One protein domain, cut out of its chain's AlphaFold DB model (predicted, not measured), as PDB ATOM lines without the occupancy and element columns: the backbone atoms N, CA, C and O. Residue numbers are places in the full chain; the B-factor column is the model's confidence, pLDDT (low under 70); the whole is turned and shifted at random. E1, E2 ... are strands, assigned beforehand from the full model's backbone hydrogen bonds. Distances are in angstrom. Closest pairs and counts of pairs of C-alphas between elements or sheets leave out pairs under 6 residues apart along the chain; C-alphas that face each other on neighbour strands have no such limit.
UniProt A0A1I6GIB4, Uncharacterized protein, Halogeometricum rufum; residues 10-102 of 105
ATOM      1  N   GLU A  10      -3.444 -36.329   0.484       85.12
ATOM      2  CA  GLU A  10      -4.861 -36.039   0.294       85.12
ATOM      3  C   GLU A  10      -5.234 -34.814   1.121       85.12
ATOM      4  O   GLU A  10      -4.970 -34.754   2.323       85.12
ATOM      5  N   ARG A  11      -5.832 -33.811   0.476       87.62
ATOM      6  CA  ARG A  11      -6.336 -32.628   1.175       87.62
ATOM      7  C   ARG A  11      -7.561 -33.009   2.000       87.62
ATOM      8  O   ARG A  11      -8.476 -33.640   1.490       87.62
ATOM      9  N   ILE A  12      -7.586 -32.549   3.246       89.25
ATOM     10  CA  ILE A  12      -8.700 -32.757   4.165       89.25
ATOM     11  C   ILE A  12      -9.562 -31.496   4.185       89.25
ATOM     12  O   ILE A  12      -9.149 -30.448   4.679       89.25
ATOM     13  N   ASP A  13     -10.774 -31.599   3.642       87.75
ATOM     14  CA  ASP A  13     -11.736 -30.490   3.589       87.75
ATOM     15  C   ASP A  13     -12.624 -30.415   4.844       87.75
ATOM     16  O   ASP A  13     -13.193 -29.366   5.146       87.75
ATOM     17  N   THR A  14     -12.695 -31.494   5.631       90.19
ATOM     18  CA  THR A  14     -13.390 -31.520   6.926       90.19
ATOM     19  C   THR A  14     -12.660 -32.379   7.949       90.19
ATOM     20  O   THR A  14     -12.178 -33.466   7.640       90.19
ATOM     21  N   VAL A  15     -12.625 -31.920   9.201       91.56
ATOM     22  CA  VAL A  15     -12.067 -32.686  10.327       91.56
ATOM     23  C   VAL A  15     -12.840 -33.986  10.575       91.56
ATOM     24  O   VAL A  15     -12.269 -34.933  11.108       91.56
ATOM     25  N   ALA A  16     -14.106 -34.066  10.153       92.06
ATOM     26  CA  ALA A  16     -14.917 -35.278  10.257       92.06
ATOM     27  C   ALA A  16     -14.333 -36.485   9.502       92.06
ATOM     28  O   ALA A  16     -14.680 -37.617   9.830       92.06
ATOM     29  N   ASP A  17     -13.480 -36.245   8.504       91.44
ATOM     30  CA  ASP A  17     -12.855 -37.300   7.706       91.44
ATOM     31  C   ASP A  17     -11.669 -37.967   8.422       91.44
ATOM     32  O   ASP A  17     -11.258 -39.068   8.063       91.44
ATOM     33  N   LEU A  18     -11.121 -37.325   9.459       91.50
ATOM     34  CA  LEU A  18      -9.985 -37.857  10.204       91.50
ATOM     35  C   LEU A  18     -10.408 -39.005  11.120       91.50
ATOM     36  O   LEU A  18     -11.433 -38.934  11.804       91.50
ATOM     37  N   VAL A  19      -9.560 -40.028  11.206       92.81
ATOM     38  CA  VAL A  19      -9.705 -41.127  12.164       92.81
ATOM     39  C   VAL A  19      -8.479 -41.243  13.060       92.81
ATOM     40  O   VAL A  19      -7.380 -40.826  12.708       92.81
ATOM     41  N   VAL A  20      -8.653 -41.810  14.254       92.94
ATOM     42  CA  VAL A  20      -7.523 -42.058  15.161       92.94
ATOM     43  C   VAL A  20      -6.508 -42.978  14.484       92.94
ATOM     44  O   VAL A  20      -6.881 -44.018  13.942       92.94
ATOM     45  N   GLY A  21      -5.233 -42.597  14.537       89.25
ATOM     46  CA  GLY A  21      -4.135 -43.278  13.851       89.25
ATOM     47  C   GLY A  21      -3.814 -42.729  12.458       89.25
ATOM     48  O   GLY A  21      -2.778 -43.095  11.906       89.25
ATOM     49  N   ASP A  22      -4.639 -41.832  11.901       91.00
ATOM     50  CA  ASP A  22      -4.244 -41.069  10.713       91.00
ATOM     51  C   ASP A  22      -2.995 -40.235  10.997       91.00
ATOM     52  O   ASP A  22      -2.825 -39.682  12.086       91.00
ATOM     53  N   ARG A  23      -2.165 -40.057   9.969       90.94
ATOM     54  CA  ARG A  23      -1.097 -39.060   9.979       90.94
ATOM     55  C   ARG A  23      -1.471 -37.906   9.077       90.94
ATOM     56  O   ARG A  23      -1.794 -38.094   7.906       90.94
ATOM     57  N   VAL A  24      -1.357 -36.698   9.604       90.81
ATOM     58  CA  VAL A  24      -1.678 -35.465   8.895       90.81
ATOM     59  C   VAL A  24      -0.505 -34.499   8.918       90.81
ATOM     60  O   VAL A  24       0.109 -34.230   9.949       90.81
ATOM     61  N   ARG A  25      -0.185 -33.932   7.764       90.56
ATOM     62  CA  ARG A  25       0.685 -32.770   7.659       90.56
ATOM     63  C   ARG A  25      -0.162 -31.509   7.778       90.56
ATOM     64  O   ARG A  25      -1.260 -31.415   7.236       90.56
ATOM     65  N   VAL A  26       0.374 -30.548   8.516       87.62
ATOM     66  CA  VAL A  26      -0.300 -29.299   8.850       87.62
ATOM     67  C   VAL A  26       0.478 -28.135   8.244       87.62
ATOM     68  O   VAL A  26       1.595 -27.854   8.684       87.62
ATOM     69  N   GLY A  27      -0.109 -27.455   7.257       83.06
ATOM     70  CA  GLY A  27       0.540 -26.380   6.503       83.06
ATOM     71  C   GLY A  27       1.891 -26.820   5.929       83.06
ATOM     72  O   GLY A  27       2.047 -27.946   5.462       83.06
ATOM     73  N   ASP A  28       2.900 -25.956   6.039       79.25
ATOM     74  CA  ASP A  28       4.259 -26.224   5.546       79.25
ATOM     75  C   ASP A  28       5.127 -27.063   6.505       79.25
ATOM     76  O   ASP A  28       6.350 -27.151   6.344       79.25
ATOM     77  N   ARG A  29       4.543 -27.680   7.547       77.12
ATOM     78  CA  ARG A  29       5.325 -28.479   8.503       77.12
ATOM     79  C   ARG A  29       5.989 -29.662   7.809       77.12
ATOM     80  O   ARG A  29       5.346 -30.486   7.171       77.12
ATOM     81  N   THR A  30       7.288 -29.830   8.033       78.69
ATOM     82  CA  THR A  30       8.032 -30.958   7.457       78.69
ATOM     83  C   THR A  30       7.642 -32.300   8.080       78.69
ATOM     84  O   THR A  30       7.604 -33.304   7.372       78.69
ATOM     85  N   LYS A  31       7.324 -32.330   9.380       85.06
ATOM     86  CA  LYS A  31       6.927 -33.554  10.093       85.06
ATOM     87  C   LYS A  31       5.401 -33.654  10.220       85.06
ATOM     88  O   LYS A  31       4.799 -32.654  10.629       85.06
ATOM     89  N   PRO A  32       4.800 -34.815   9.895       89.50
ATOM     90  CA  PRO A  32       3.380 -35.052  10.135       89.50
ATOM     91  C   PRO A  32       3.085 -35.154  11.637       89.50
ATOM     92  O   PRO A  32       3.996 -35.357  12.438       89.50
ATOM     93  N   LEU A  33       1.818 -34.980  11.990       91.12
ATOM     94  CA  LEU A  33       1.242 -35.215  13.308       91.12
ATOM     95  C   LEU A  33       0.296 -36.412  13.217       91.12
ATOM     96  O   LEU A  33      -0.365 -36.598  12.198       91.12
ATOM     97  N   ASP A  34       0.210 -37.185  14.281       92.75
ATOM     98  CA  ASP A  34      -0.679 -38.324  14.421       92.75
ATOM     99  C   ASP A  34      -1.997 -37.862  15.060       92.75
ATOM    100  O   ASP A  34      -2.021 -37.045  15.989       92.75
ATOM    101  N   VAL A  35      -3.119 -38.357  14.538       93.94
ATOM    102  CA  VAL A  35      -4.451 -38.106  15.091       93.94
ATOM    103  C   VAL A  35      -4.634 -39.000  16.313       93.94
ATOM    104  O   VAL A  35      -4.856 -40.205  16.192       93.94
ATOM    105  N   GLN A  36      -4.581 -38.401  17.500       94.12
ATOM    106  CA  GLN A  36      -4.704 -39.118  18.771       94.12
ATOM    107  C   GLN A  36      -6.162 -39.293  19.185       94.12
ATOM    108  O   GLN A  36      -6.546 -40.313  19.762       94.12
ATOM    109  N   ARG A  37      -6.992 -38.280  18.914       93.94
ATOM    110  CA  ARG A  37      -8.419 -38.287  19.244       93.94
ATOM    111  C   ARG A  37      -9.219 -37.534  18.206       93.94
ATOM    112  O   ARG A  37      -8.760 -36.543  17.650       93.94
ATOM    113  N   VAL A  38     -10.459 -37.966  18.031       95.12
ATOM    114  CA  VAL A  38     -11.466 -37.273  17.231       95.12
ATOM    115  C   VAL A  38     -12.705 -37.043  18.080       95.12
ATOM    116  O   VAL A  38     -13.002 -37.810  18.999       95.12
ATOM    117  N   GLY A  39     -13.420 -35.966  17.803       94.25
ATOM    118  CA  GLY A  39     -14.603 -35.590  18.554       94.25
ATOM    119  C   GLY A  39     -15.475 -34.604  17.802       94.25
ATOM    120  O   GLY A  39     -15.178 -34.171  16.691       94.25
ATOM    121  N   ALA A  40     -16.577 -34.238  18.436       93.88
ATOM    122  CA  ALA A  40     -17.483 -33.218  17.947       93.88
ATOM    123  C   ALA A  40     -17.981 -32.388  19.128       93.88
ATOM    124  O   ALA A  40     -18.169 -32.907  20.230       93.88
ATOM    125  N   ARG A  41     -18.210 -31.097  18.902       91.81
ATOM    126  CA  ARG A  41     -18.891 -30.225  19.856       91.81
ATOM    127  C   ARG A  41     -19.981 -29.438  19.165       91.81
ATOM    128  O   ARG A  41     -19.927 -29.169  17.970       91.81
ATOM    129  N   THR A  42     -20.937 -29.010  19.963       92.06
ATOM    130  CA  THR A  42     -22.072 -28.243  19.490       92.06
ATOM    131  C   THR A  42     -21.788 -26.746  19.565       92.06
ATOM    132  O   THR A  42     -21.440 -26.230  20.628       92.06
ATOM    133  N   VAL A  43     -21.963 -26.036  18.452       89.88
ATOM    134  CA  VAL A  43     -21.880 -24.576  18.358       89.88
ATOM    135  C   VAL A  43     -23.277 -24.033  18.093       89.88
ATOM    136  O   VAL A  43     -23.950 -24.461  17.160       89.88
ATOM    137  N   ARG A  44     -23.720 -23.086  18.921       90.12
ATOM    138  CA  ARG A  44     -25.001 -22.407  18.720       90.12
ATOM    139  C   ARG A  44     -24.793 -21.154  17.877       90.12
ATOM    140  O   ARG A  44     -23.916 -20.351  18.198       90.12
ATOM    141  N   THR A  45     -25.584 -20.991  16.822       89.62
ATOM    142  CA  THR A  45     -25.564 -19.784  15.995       89.62
ATOM    143  C   THR A  45     -26.297 -18.639  16.679       89.62
ATOM    144  O   THR A  45     -27.030 -18.823  17.658       89.62
ATOM    145  N   ARG A  46     -26.123 -17.434  16.137       88.19
ATOM    146  CA  ARG A  46     -26.868 -16.248  16.562       88.19
ATOM    147  C   ARG A  46     -28.385 -16.403  16.392       88.19
ATOM    148  O   ARG A  46     -29.116 -15.949  17.267       88.19
ATOM    149  N   ASP A  47     -28.831 -17.054  15.319       86.19
ATOM    150  CA  ASP A  47     -30.248 -17.340  15.042       86.19
ATOM    151  C   ASP A  47     -30.821 -18.476  15.908       86.19
ATOM    152  O   ASP A  47     -32.029 -18.697  15.955       86.19
ATOM    153  N   GLY A  48     -29.970 -19.141  16.694       86.19
ATOM    154  CA  GLY A  48     -30.370 -20.168  17.649       86.19
ATOM    155  C   GLY A  48     -30.263 -21.592  17.113       86.19
ATOM    156  O   GLY A  48     -30.469 -22.521  17.901       86.19
ATOM    157  N   ASP A  49     -29.882 -21.761  15.845       90.06
ATOM    158  CA  ASP A  49     -29.530 -23.048  15.255       90.06
ATOM    159  C   ASP A  49     -28.324 -23.672  15.944       90.06
ATOM    160  O   ASP A  49     -27.528 -23.030  16.635       90.06
ATOM    161  N   THR A  50     -28.210 -24.978  15.765       90.94
ATOM    162  CA  THR A  50     -27.231 -25.806  16.445       90.94
ATOM    163  C   THR A  50     -26.424 -26.565  15.405       90.94
ATOM    164  O   THR A  50     -26.991 -27.313  14.616       90.94
ATOM    165  N   ILE A  51     -25.108 -26.367  15.406       89.94
ATOM    166  CA  ILE A  51     -24.198 -26.915  14.397       89.94
ATOM    167  C   ILE A  51     -23.160 -27.786  15.070       89.94
ATOM    168  O   ILE A  51     -22.581 -27.425  16.097       89.94
ATOM    169  N   THR A  52     -22.903 -28.929  14.456       90.88
ATOM    170  CA  THR A  52     -21.831 -29.827  14.859       90.88
ATOM    171  C   THR A  52     -20.509 -29.309  14.304       90.88
ATOM    172  O   THR A  52     -20.332 -29.199  13.096       90.88
ATOM    173  N   GLN A  53     -19.570 -28.994  15.191       92.69
ATOM    174  CA  GLN A  53     -18.186 -28.697  14.851       92.69
ATOM    175  C   GLN A  53     -17.333 -29.918  15.182       92.69
ATOM    176  O   GLN A  53     -17.243 -30.297  16.354       92.69
ATOM    177  N   HIS A  54     -16.700 -30.518  14.177       93.75
ATOM    178  CA  HIS A  54     -15.790 -31.641  14.384       93.75
ATOM    179  C   HIS A  54     -14.424 -31.148  14.853       93.75
ATOM    180  O   HIS A  54     -13.994 -30.044  14.510       93.75
ATOM    181  N   LEU A  55     -13.770 -31.958  15.682       94.56
ATOM    182  CA  LEU A  55     -12.471 -31.682  16.273       94.56
ATOM    183  C   LEU A  55     -11.566 -32.902  16.151       94.56
ATOM    184  O   LEU A  55     -12.027 -34.036  16.278       94.56
ATOM    185  N   ALA A  56     -10.274 -32.648  16.007       94.88
ATOM    186  CA  ALA A  56      -9.239 -33.655  16.116       94.88
ATOM    187  C   ALA A  56      -8.095 -33.134  16.986       94.88
ATOM    188  O   ALA A  56      -7.702 -31.969  16.902       94.88
ATOM    189  N   GLU A  57      -7.581 -34.007  17.839       93.94
ATOM    190  CA  GLU A  57      -6.367 -33.802  18.617       93.94
ATOM    191  C   GLU A  57      -5.204 -34.422  17.843       93.94
ATOM    192  O   GLU A  57      -5.227 -35.610  17.518       93.94
ATOM    193  N   LEU A  58      -4.221 -33.591  17.519       92.62
ATOM    194  CA  LEU A  58      -3.047 -33.924  16.730       92.62
ATOM    195  C   LEU A  58      -1.811 -33.836  17.618       92.62
ATOM    196  O   LEU A  58      -1.589 -32.817  18.275       92.62
ATOM    197  N   GLU A  59      -0.969 -34.858  17.596       91.44
ATOM    198  CA  GLU A  59       0.257 -34.908  18.388       91.44
ATOM    199  C   GLU A  59       1.430 -35.375  17.535       91.44
ATOM    200  O   GLU A  59       1.266 -36.141  16.595       91.44
ATOM    201  N   GLY A  60       2.628 -34.877  17.819       88.75
ATOM    202  CA  GLY A  60       3.828 -35.365  17.151       88.75
ATOM    203  C   GLY A  60       4.442 -36.548  17.889       88.75
ATOM    204  O   GLY A  60       4.594 -36.497  19.104       88.75
ATOM    205  N   ASP A  61       4.924 -37.551  17.164       85.06
ATOM    206  CA  ASP A  61       5.648 -38.705  17.728       85.06
ATOM    207  C   ASP A  61       7.107 -38.391  18.168       85.06
ATOM    208  O   ASP A  61       8.001 -39.228  18.129       85.06
ATOM    209  N   TRP A  62       7.430 -37.151  18.551       86.00
ATOM    210  CA  TRP A  62       8.793 -36.780  18.971       86.00
ATOM    211  C   TRP A  62       8.838 -36.196  20.378       86.00
ATOM    212  O   TRP A  62       7.874 -35.628  20.883       86.00
ATOM    213  N   ALA A  63      10.011 -36.291  21.011       81.25
ATOM    214  CA  ALA A  63      10.226 -35.764  22.352       81.25
ATOM    215  C   ALA A  63       9.868 -34.267  22.429       81.25
ATOM    216  O   ALA A  63      10.414 -33.453  21.679       81.25
ATOM    217  N   ASN A  64       8.994 -33.912  23.377       80.25
ATOM    218  CA  ASN A  64       8.429 -32.568  23.570       80.25
ATOM    219  C   ASN A  64       7.534 -32.078  22.418       80.25
ATOM    220  O   ASN A  64       7.463 -30.875  22.157       80.25
ATOM    221  N   ALA A  65       6.868 -32.984  21.698       83.12
ATOM    222  CA  ALA A  65       5.840 -32.580  20.755       83.12
ATOM    223  C   ALA A  65       4.699 -31.841  21.462       83.12
ATOM    224  O   ALA A  65       4.253 -32.216  22.543       83.12
ATOM    225  N   THR A  66       4.237 -30.765  20.831       84.75
ATOM    226  CA  THR A  66       3.061 -30.023  21.274       84.75
ATOM    227  C   THR A  66       1.813 -30.712  20.743       84.75
ATOM    228  O   THR A  66       1.708 -30.946  19.538       84.75
ATOM    229  N   THR A  67       0.867 -30.997  21.633       88.69
ATOM    230  CA  THR A  67      -0.477 -31.446  21.270       88.69
ATOM    231  C   THR A  67      -1.289 -30.247  20.783       88.69
ATOM    232  O   THR A  67      -1.381 -29.222  21.461       88.69
ATOM    233  N   TYR A  68      -1.888 -30.365  19.604       90.50
ATOM    234  CA  TYR A  68      -2.734 -29.342  19.006       90.50
ATOM    235  C   TYR A  68      -4.155 -29.857  18.847       90.50
ATOM    236  O   TYR A  68      -4.367 -31.010  18.494       90.50
ATOM    237  N   VAL A  69      -5.141 -28.983  19.020       92.56
ATOM    238  CA  VAL A  69      -6.530 -29.299  18.676       92.56
ATOM    239  C   VAL A  69      -6.897 -28.512  17.430       92.56
ATOM    240  O   VAL A  69      -6.766 -27.289  17.417       92.56
ATOM    241  N   VAL A  70      -7.361 -29.197  16.391       93.00
ATOM    242  CA  VAL A  70      -7.913 -28.589  15.177       93.00
ATOM    243  C   VAL A  70      -9.414 -28.817  15.128       93.00
ATOM    244  O   VAL A  70      -9.915 -29.821  15.630       93.00
ATOM    245  N   ALA A  71     -10.143 -27.876  14.545       93.75
ATOM    246  CA  ALA A  71     -11.578 -27.986  14.345       93.75
ATOM    247  C   ALA A  71     -11.992 -27.353  13.019       93.75
ATOM    248  O   ALA A  71     -11.329 -26.426  12.543       93.75
ATOM    249  N   ASP A  72     -13.114 -27.805  12.463       92.69
ATOM    250  CA  ASP A  72     -13.731 -27.128  11.323       92.69
ATOM    251  C   ASP A  72     -14.084 -25.688  11.701       92.69
ATOM    252  O   ASP A  72     -14.584 -25.411  12.797       92.69
ATOM    253  N   VAL A  73     -13.836 -24.741  10.803       90.94
ATOM    254  CA  VAL A  73     -14.321 -23.376  10.970       90.94
ATOM    255  C   VAL A  73     -15.839 -23.406  10.854       90.94
ATOM    256  O   VAL A  73     -16.396 -23.937   9.903       90.94
ATOM    257  N   VAL A  74     -16.510 -22.812  11.833       89.06
ATOM    258  CA  VAL A  74     -17.955 -22.584  11.797       89.06
ATOM    259  C   VAL A  74     -18.162 -21.092  11.953       89.06
ATOM    260  O   VAL A  74     -17.631 -20.495  12.892       89.06
ATOM    261  N   ASN A  75     -18.917 -20.481  11.045       88.06
ATOM    262  CA  ASN A  75     -19.346 -19.101  11.185       88.06
ATOM    263  C   ASN A  75     -20.492 -19.049  12.208       88.06
ATOM    264  O   ASN A  75     -21.597 -19.490  11.902       88.06
ATOM    265  N   PRO A  76     -20.289 -18.513  13.424       83.31
ATOM    266  CA  PRO A  76     -21.332 -18.522  14.447       83.31
ATOM    267  C   PRO A  76     -22.489 -17.561  14.127       83.31
ATOM    268  O   PRO A  76     -23.533 -17.629  14.772       83.31
ATOM    269  N   LEU A  77     -22.319 -16.643  13.169       85.56
ATOM    270  CA  LEU A  77     -23.374 -15.717  12.764       85.56
ATOM    271  C   LEU A  77     -24.347 -16.371  11.787       85.56
ATOM    272  O   LEU A  77     -25.546 -16.224  11.967       85.56
ATOM    273  N   THR A  78     -23.833 -17.071  10.776       86.44
ATOM    274  CA  THR A  78     -24.641 -17.629   9.677       86.44
ATOM    275  C   THR A  78     -24.807 -19.139   9.748       86.44
ATOM    276  O   THR A  78     -25.655 -19.700   9.068       86.44
ATOM    277  N   GLY A  79     -23.968 -19.808  10.531       84.88
ATOM    278  CA  GLY A  79     -23.878 -21.254  10.567       84.88
ATOM    279  C   GLY A  79     -23.104 -21.902   9.419       84.88
ATOM    280  O   GLY A  79     -23.084 -23.121   9.293       84.88
ATOM    281  N   GLU A  80     -22.458 -21.103   8.577       87.81
ATOM    282  CA  GLU A  80     -21.705 -21.607   7.433       87.81
ATOM    283  C   GLU A  80     -20.433 -22.358   7.860       87.81
ATOM    284  O   GLU A  80     -19.694 -21.901   8.739       87.81
ATOM    285  N   VAL A  81     -20.158 -23.484   7.196       86.31
ATOM    286  CA  VAL A  81     -18.921 -24.265   7.337       86.31
ATOM    287  C   VAL A  81     -18.146 -24.157   6.018       86.31
ATOM    288  O   VAL A  81     -18.472 -24.863   5.066       86.31
ATOM    289  N   PRO A  82     -17.143 -23.268   5.911       84.94
ATOM    290  CA  PRO A  82     -16.478 -22.954   4.643       84.94
ATOM    291  C   PRO A  82     -15.508 -24.036   4.129       84.94
ATOM    292  O   PRO A  82     -14.790 -23.783   3.166       84.94
ATOM    293  N   GLY A  83     -15.433 -25.211   4.766       84.88
ATOM    294  CA  GLY A  83     -14.469 -26.258   4.397       84.88
ATOM    295  C   GLY A  83     -13.016 -25.878   4.704       84.88
ATOM    296  O   GLY A  83     -12.091 -26.248   3.984       84.88
ATOM    297  N   THR A  84     -12.813 -25.061   5.737       87.88
ATOM    298  CA  THR A  84     -11.488 -24.725   6.264       87.88
ATOM    299  C   THR A  84     -11.413 -25.107   7.728       87.88
ATOM    300  O   THR A  84     -12.426 -25.118   8.429       87.88
ATOM    301  N   GLN A  85     -10.212 -25.411   8.209       91.12
ATOM    302  CA  GLN A  85      -9.989 -25.785   9.600       91.12
ATOM    303  C   GLN A  85      -9.174 -24.713  10.315       91.12
ATOM    304  O   GLN A  85      -8.508 -23.878   9.698       91.12
ATOM    305  N   ARG A  86      -9.218 -24.728  11.646       91.19
ATOM    306  CA  ARG A  86      -8.437 -23.834  12.501       91.19
ATOM    307  C   ARG A  86      -7.968 -24.560  13.749       91.19
ATOM    308  O   ARG A  86      -8.677 -25.412  14.281       91.19
ATOM    309  N   PHE A  87      -6.827 -24.143  14.278       90.00
ATOM    310  CA  PHE A  87      -6.435 -24.508  15.630       90.00
ATOM    311  C   PHE A  87      -7.367 -23.906  16.695       90.00
ATOM    312  O   PHE A  87      -7.873 -22.783  16.570       90.00
ATOM    313  N   LEU A  88      -7.580 -24.657  17.770       86.19
ATOM    314  CA  LEU A  88      -8.221 -24.199  18.994       86.19
ATOM    315  C   LEU A  88      -7.164 -24.036  20.094       86.19
ATOM    316  O   LEU A  88      -6.332 -24.916  20.298       86.19
ATOM    317  N   GLY A  89      -7.228 -22.923  20.826       80.81
ATOM    318  CA  GLY A  89      -6.301 -22.639  21.924       80.81
ATOM    319  C   GLY A  89      -4.973 -22.050  21.446       80.81
ATOM    320  O   GLY A  89      -4.981 -21.062  20.719       80.81
ATOM    321  N   ASP A  90      -3.863 -22.652  21.880       73.06
ATOM    322  CA  ASP A  90      -2.485 -22.146  21.720       73.06
ATOM    323  C   ASP A  90      -1.849 -22.454  20.347       73.06
ATOM    324  O   ASP A  90      -0.685 -22.159  20.094       73.06
ATOM    325  N   GLY A  91      -2.599 -23.070  19.431       71.19
ATOM    326  CA  GLY A  91      -2.113 -23.290  18.070       71.19
ATOM    327  C   GLY A  91      -1.975 -21.982  17.275       71.19
ATOM    328  O   GLY A  91      -2.522 -20.945  17.660       71.19
ATOM    329  N   PRO A  92      -1.253 -22.006  16.141       77.94
ATOM    330  CA  PRO A  92      -1.052 -20.815  15.329       77.94
ATOM    331  C   PRO A  92      -2.389 -20.236  14.853       77.94
ATOM    332  O   PRO A  92      -3.322 -20.957  14.492       77.94
ATOM    333  N   ALA A  93      -2.472 -18.906  14.858       78.25
ATOM    334  CA  ALA A  93      -3.660 -18.193  14.419       78.25
ATOM    335  C   ALA A  93      -3.849 -18.309  12.899       78.25
ATOM    336  O   ALA A  93      -2.892 -18.194  12.135       78.25
ATOM    337  N   GLY A  94      -5.103 -18.455  12.469       83.19
ATOM    338  CA  GLY A  94      -5.483 -18.503  11.054       83.19
ATOM    339  C   GLY A  94      -5.914 -19.887  10.579       83.19
ATOM    340  O   GLY A  94      -5.901 -20.856  11.337       83.19
ATOM    341  N   ASN A  95      -6.354 -19.951   9.322       86.12
ATOM    342  CA  ASN A  95      -6.802 -21.198   8.714       86.12
ATOM    343  C   ASN A  95      -5.619 -22.148   8.539       86.12
ATOM    344  O   ASN A  95      -4.511 -21.718   8.216       86.12
ATOM    345  N   VAL A  96      -5.878 -23.436   8.720       87.56
ATOM    346  CA  VAL A  96      -4.882 -24.483   8.557       87.56
ATOM    347  C   VAL A  96      -5.217 -25.348   7.348       87.56
ATOM    348  O   VAL A  96      -6.372 -25.693   7.134       87.56
ATOM    349  N   ASP A  97      -4.195 -25.660   6.554       87.75
ATOM    350  CA  ASP A  97      -4.262 -26.660   5.487       87.75
ATOM    351  C   ASP A  97      -3.898 -28.013   6.100       87.75
ATOM    352  O   ASP A  97      -2.781 -28.191   6.597       87.75
ATOM    353  N   LEU A  98      -4.856 -28.935   6.129       89.31
ATOM    354  CA  LEU A  98      -4.650 -30.296   6.609       89.31
ATOM    355  C   LEU A  98      -4.510 -31.230   5.414       89.31
ATOM    356  O   LEU A  98      -5.348 -31.232   4.510       89.31
ATOM    357  N   ARG A  99      -3.454 -32.043   5.420       90.56
ATOM    358  CA  ARG A  99      -3.244 -33.080   4.410       90.56
ATOM    359  C   ARG A  99      -2.984 -34.413   5.067       90.56
ATOM    360  O   ARG A  99      -2.025 -34.530   5.826       90.56
ATOM    361  N   ARG A 100      -3.790 -35.423   4.763       90.56
ATOM    362  CA  ARG A 100      -3.497 -36.801   5.151       90.56
ATOM    363  C   ARG A 100      -2.272 -37.268   4.378       90.56
ATOM    364  O   ARG A 100      -2.182 -37.102   3.160       90.56
ATOM    365  N   VAL A 101      -1.313 -37.824   5.107       88.56
ATOM    366  CA  VAL A 101      -0.146 -38.481   4.530       88.56
ATOM    367  C   VAL A 101      -0.375 -39.982   4.615       88.56
ATOM    368  O   VAL A 101      -0.524 -40.529   5.705       88.56
ATOM    369  N   GLU A 102      -0.383 -40.671   3.476       77.50
ATOM    370  CA  GLU A 102      -0.398 -42.135   3.491       77.50
ATOM    371  C   GLU A 102       0.888 -42.629   4.169       77.50
ATOM    372  O   GLU A 102       1.990 -42.171   3.842       77.50
TER     373      GLU A 102
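This is residues 10 to 102 of the 105 residues of an uncharacterized protein of Halogeometricum rufum (UniProt A0A1I6GIB4). One antiparallel sheet of seven strands curls back on itself into a small, partly closed barrel, with E1, E7 and E2 facing E4, E5 and E6 and with E3 as the hinge between these two leaves. The long hairpin of E3 and E4 runs along the longest axis, and the chain's turns at Asp 47 and Ala 63 lie at its two far ends. The printed part has 93 residues with no named helix and seven named strands, E1 to E7 in that order along the chain; 42 residues, under half, are in named elements, and the class is all strand. The sheet's order is E1, E7, E2, E3, E4, E5, E6, all antiparallel. The whole is compact, with a radius of gyration of the C-alphas of 13.3 A, yet elongated in outline, with spans of 44 by 25 by 22 A.

E1, residues 10 to 12, is an edge strand, and its antiparallel neighbour is E7, residues 98 to 101; N 12 and O 98 are 2.9 A apart, within hydrogen-bond range. E1 is apart from E2, residues 23 to 26, which follows it in the chain. E2 is the antiparallel neighbour of E7, with N 25 and O 99 at 2.7 A. E2 forms a hairpin with E3, residues 33 to 44, where N 24 and O 33 are 2.8 A apart. The pairing of E2 is staggered: its residues 23 to 24 pair with E3 and its residues 24 to 26 with E7. E3 bends by 73 degrees at residue 36. E3 and E4, residues 50 to 59, are a hairpin at 161 degrees between their directions, with N 34 and O 59 at 2.7 A and N 43 and O 51 at 2.8 A. E4 and E5, residues 68 to 72, are the next hairpin, at 150 degrees, with N 58 and O 68 at 2.8 A. E5 and E6, residues 85 to 88, are a hairpin too, with N 88 and O 69 at 2.8 A; E6 is the other edge strand. E2, E3, E4, E5 and E6 form a meander, each strand the antiparallel neighbour of the one before, with no named helix between them. The sheet is a folded sheet, bent back into two leaves that face each other, with 14 pairs of C-alphas within 11 A between E1, E7, E2 and E4, E5, E6. Residues 85 to 86 of E6 also pair, antiparallel, with residues 95 to 96. The closest C-alphas of E6 and E7 are those of Gln 85 and Leu 98, 7.6 A apart.

E1 begins at C-alpha 10, at (-4.861, -36.039, 0.294). The longest strand by residues, E3, has 12 residues and measures 29.7 A from its first to its last C-alpha, which lies at (-25.001, -22.407, 18.720). E4 measures 29.0 A and E5 13.6 A. The shorter strands are E2 at 9.9 A, E6 at 9.7 A, E7 at 9.6 A and E1 at 6.4 A. E7 ends at C-alpha 101, at (-0.146, -38.481, 4.530).

The C-alphas of Asp 47 and Ala 63, 45.1 A apart, are the two farthest apart, while the first and last printed C-alphas, of Glu 10 and Glu 102, are 8.2 A apart. The sheet is strongly twisted, with C-alphas up to 8.0 A off its best plane. The link from E5 to E6, residues 73 to 84, is long, and the link from E3 to E4 is tight. The printed part has no cut. The mean pLDDT of the printed part is 88.2, and no printed residue is under 70.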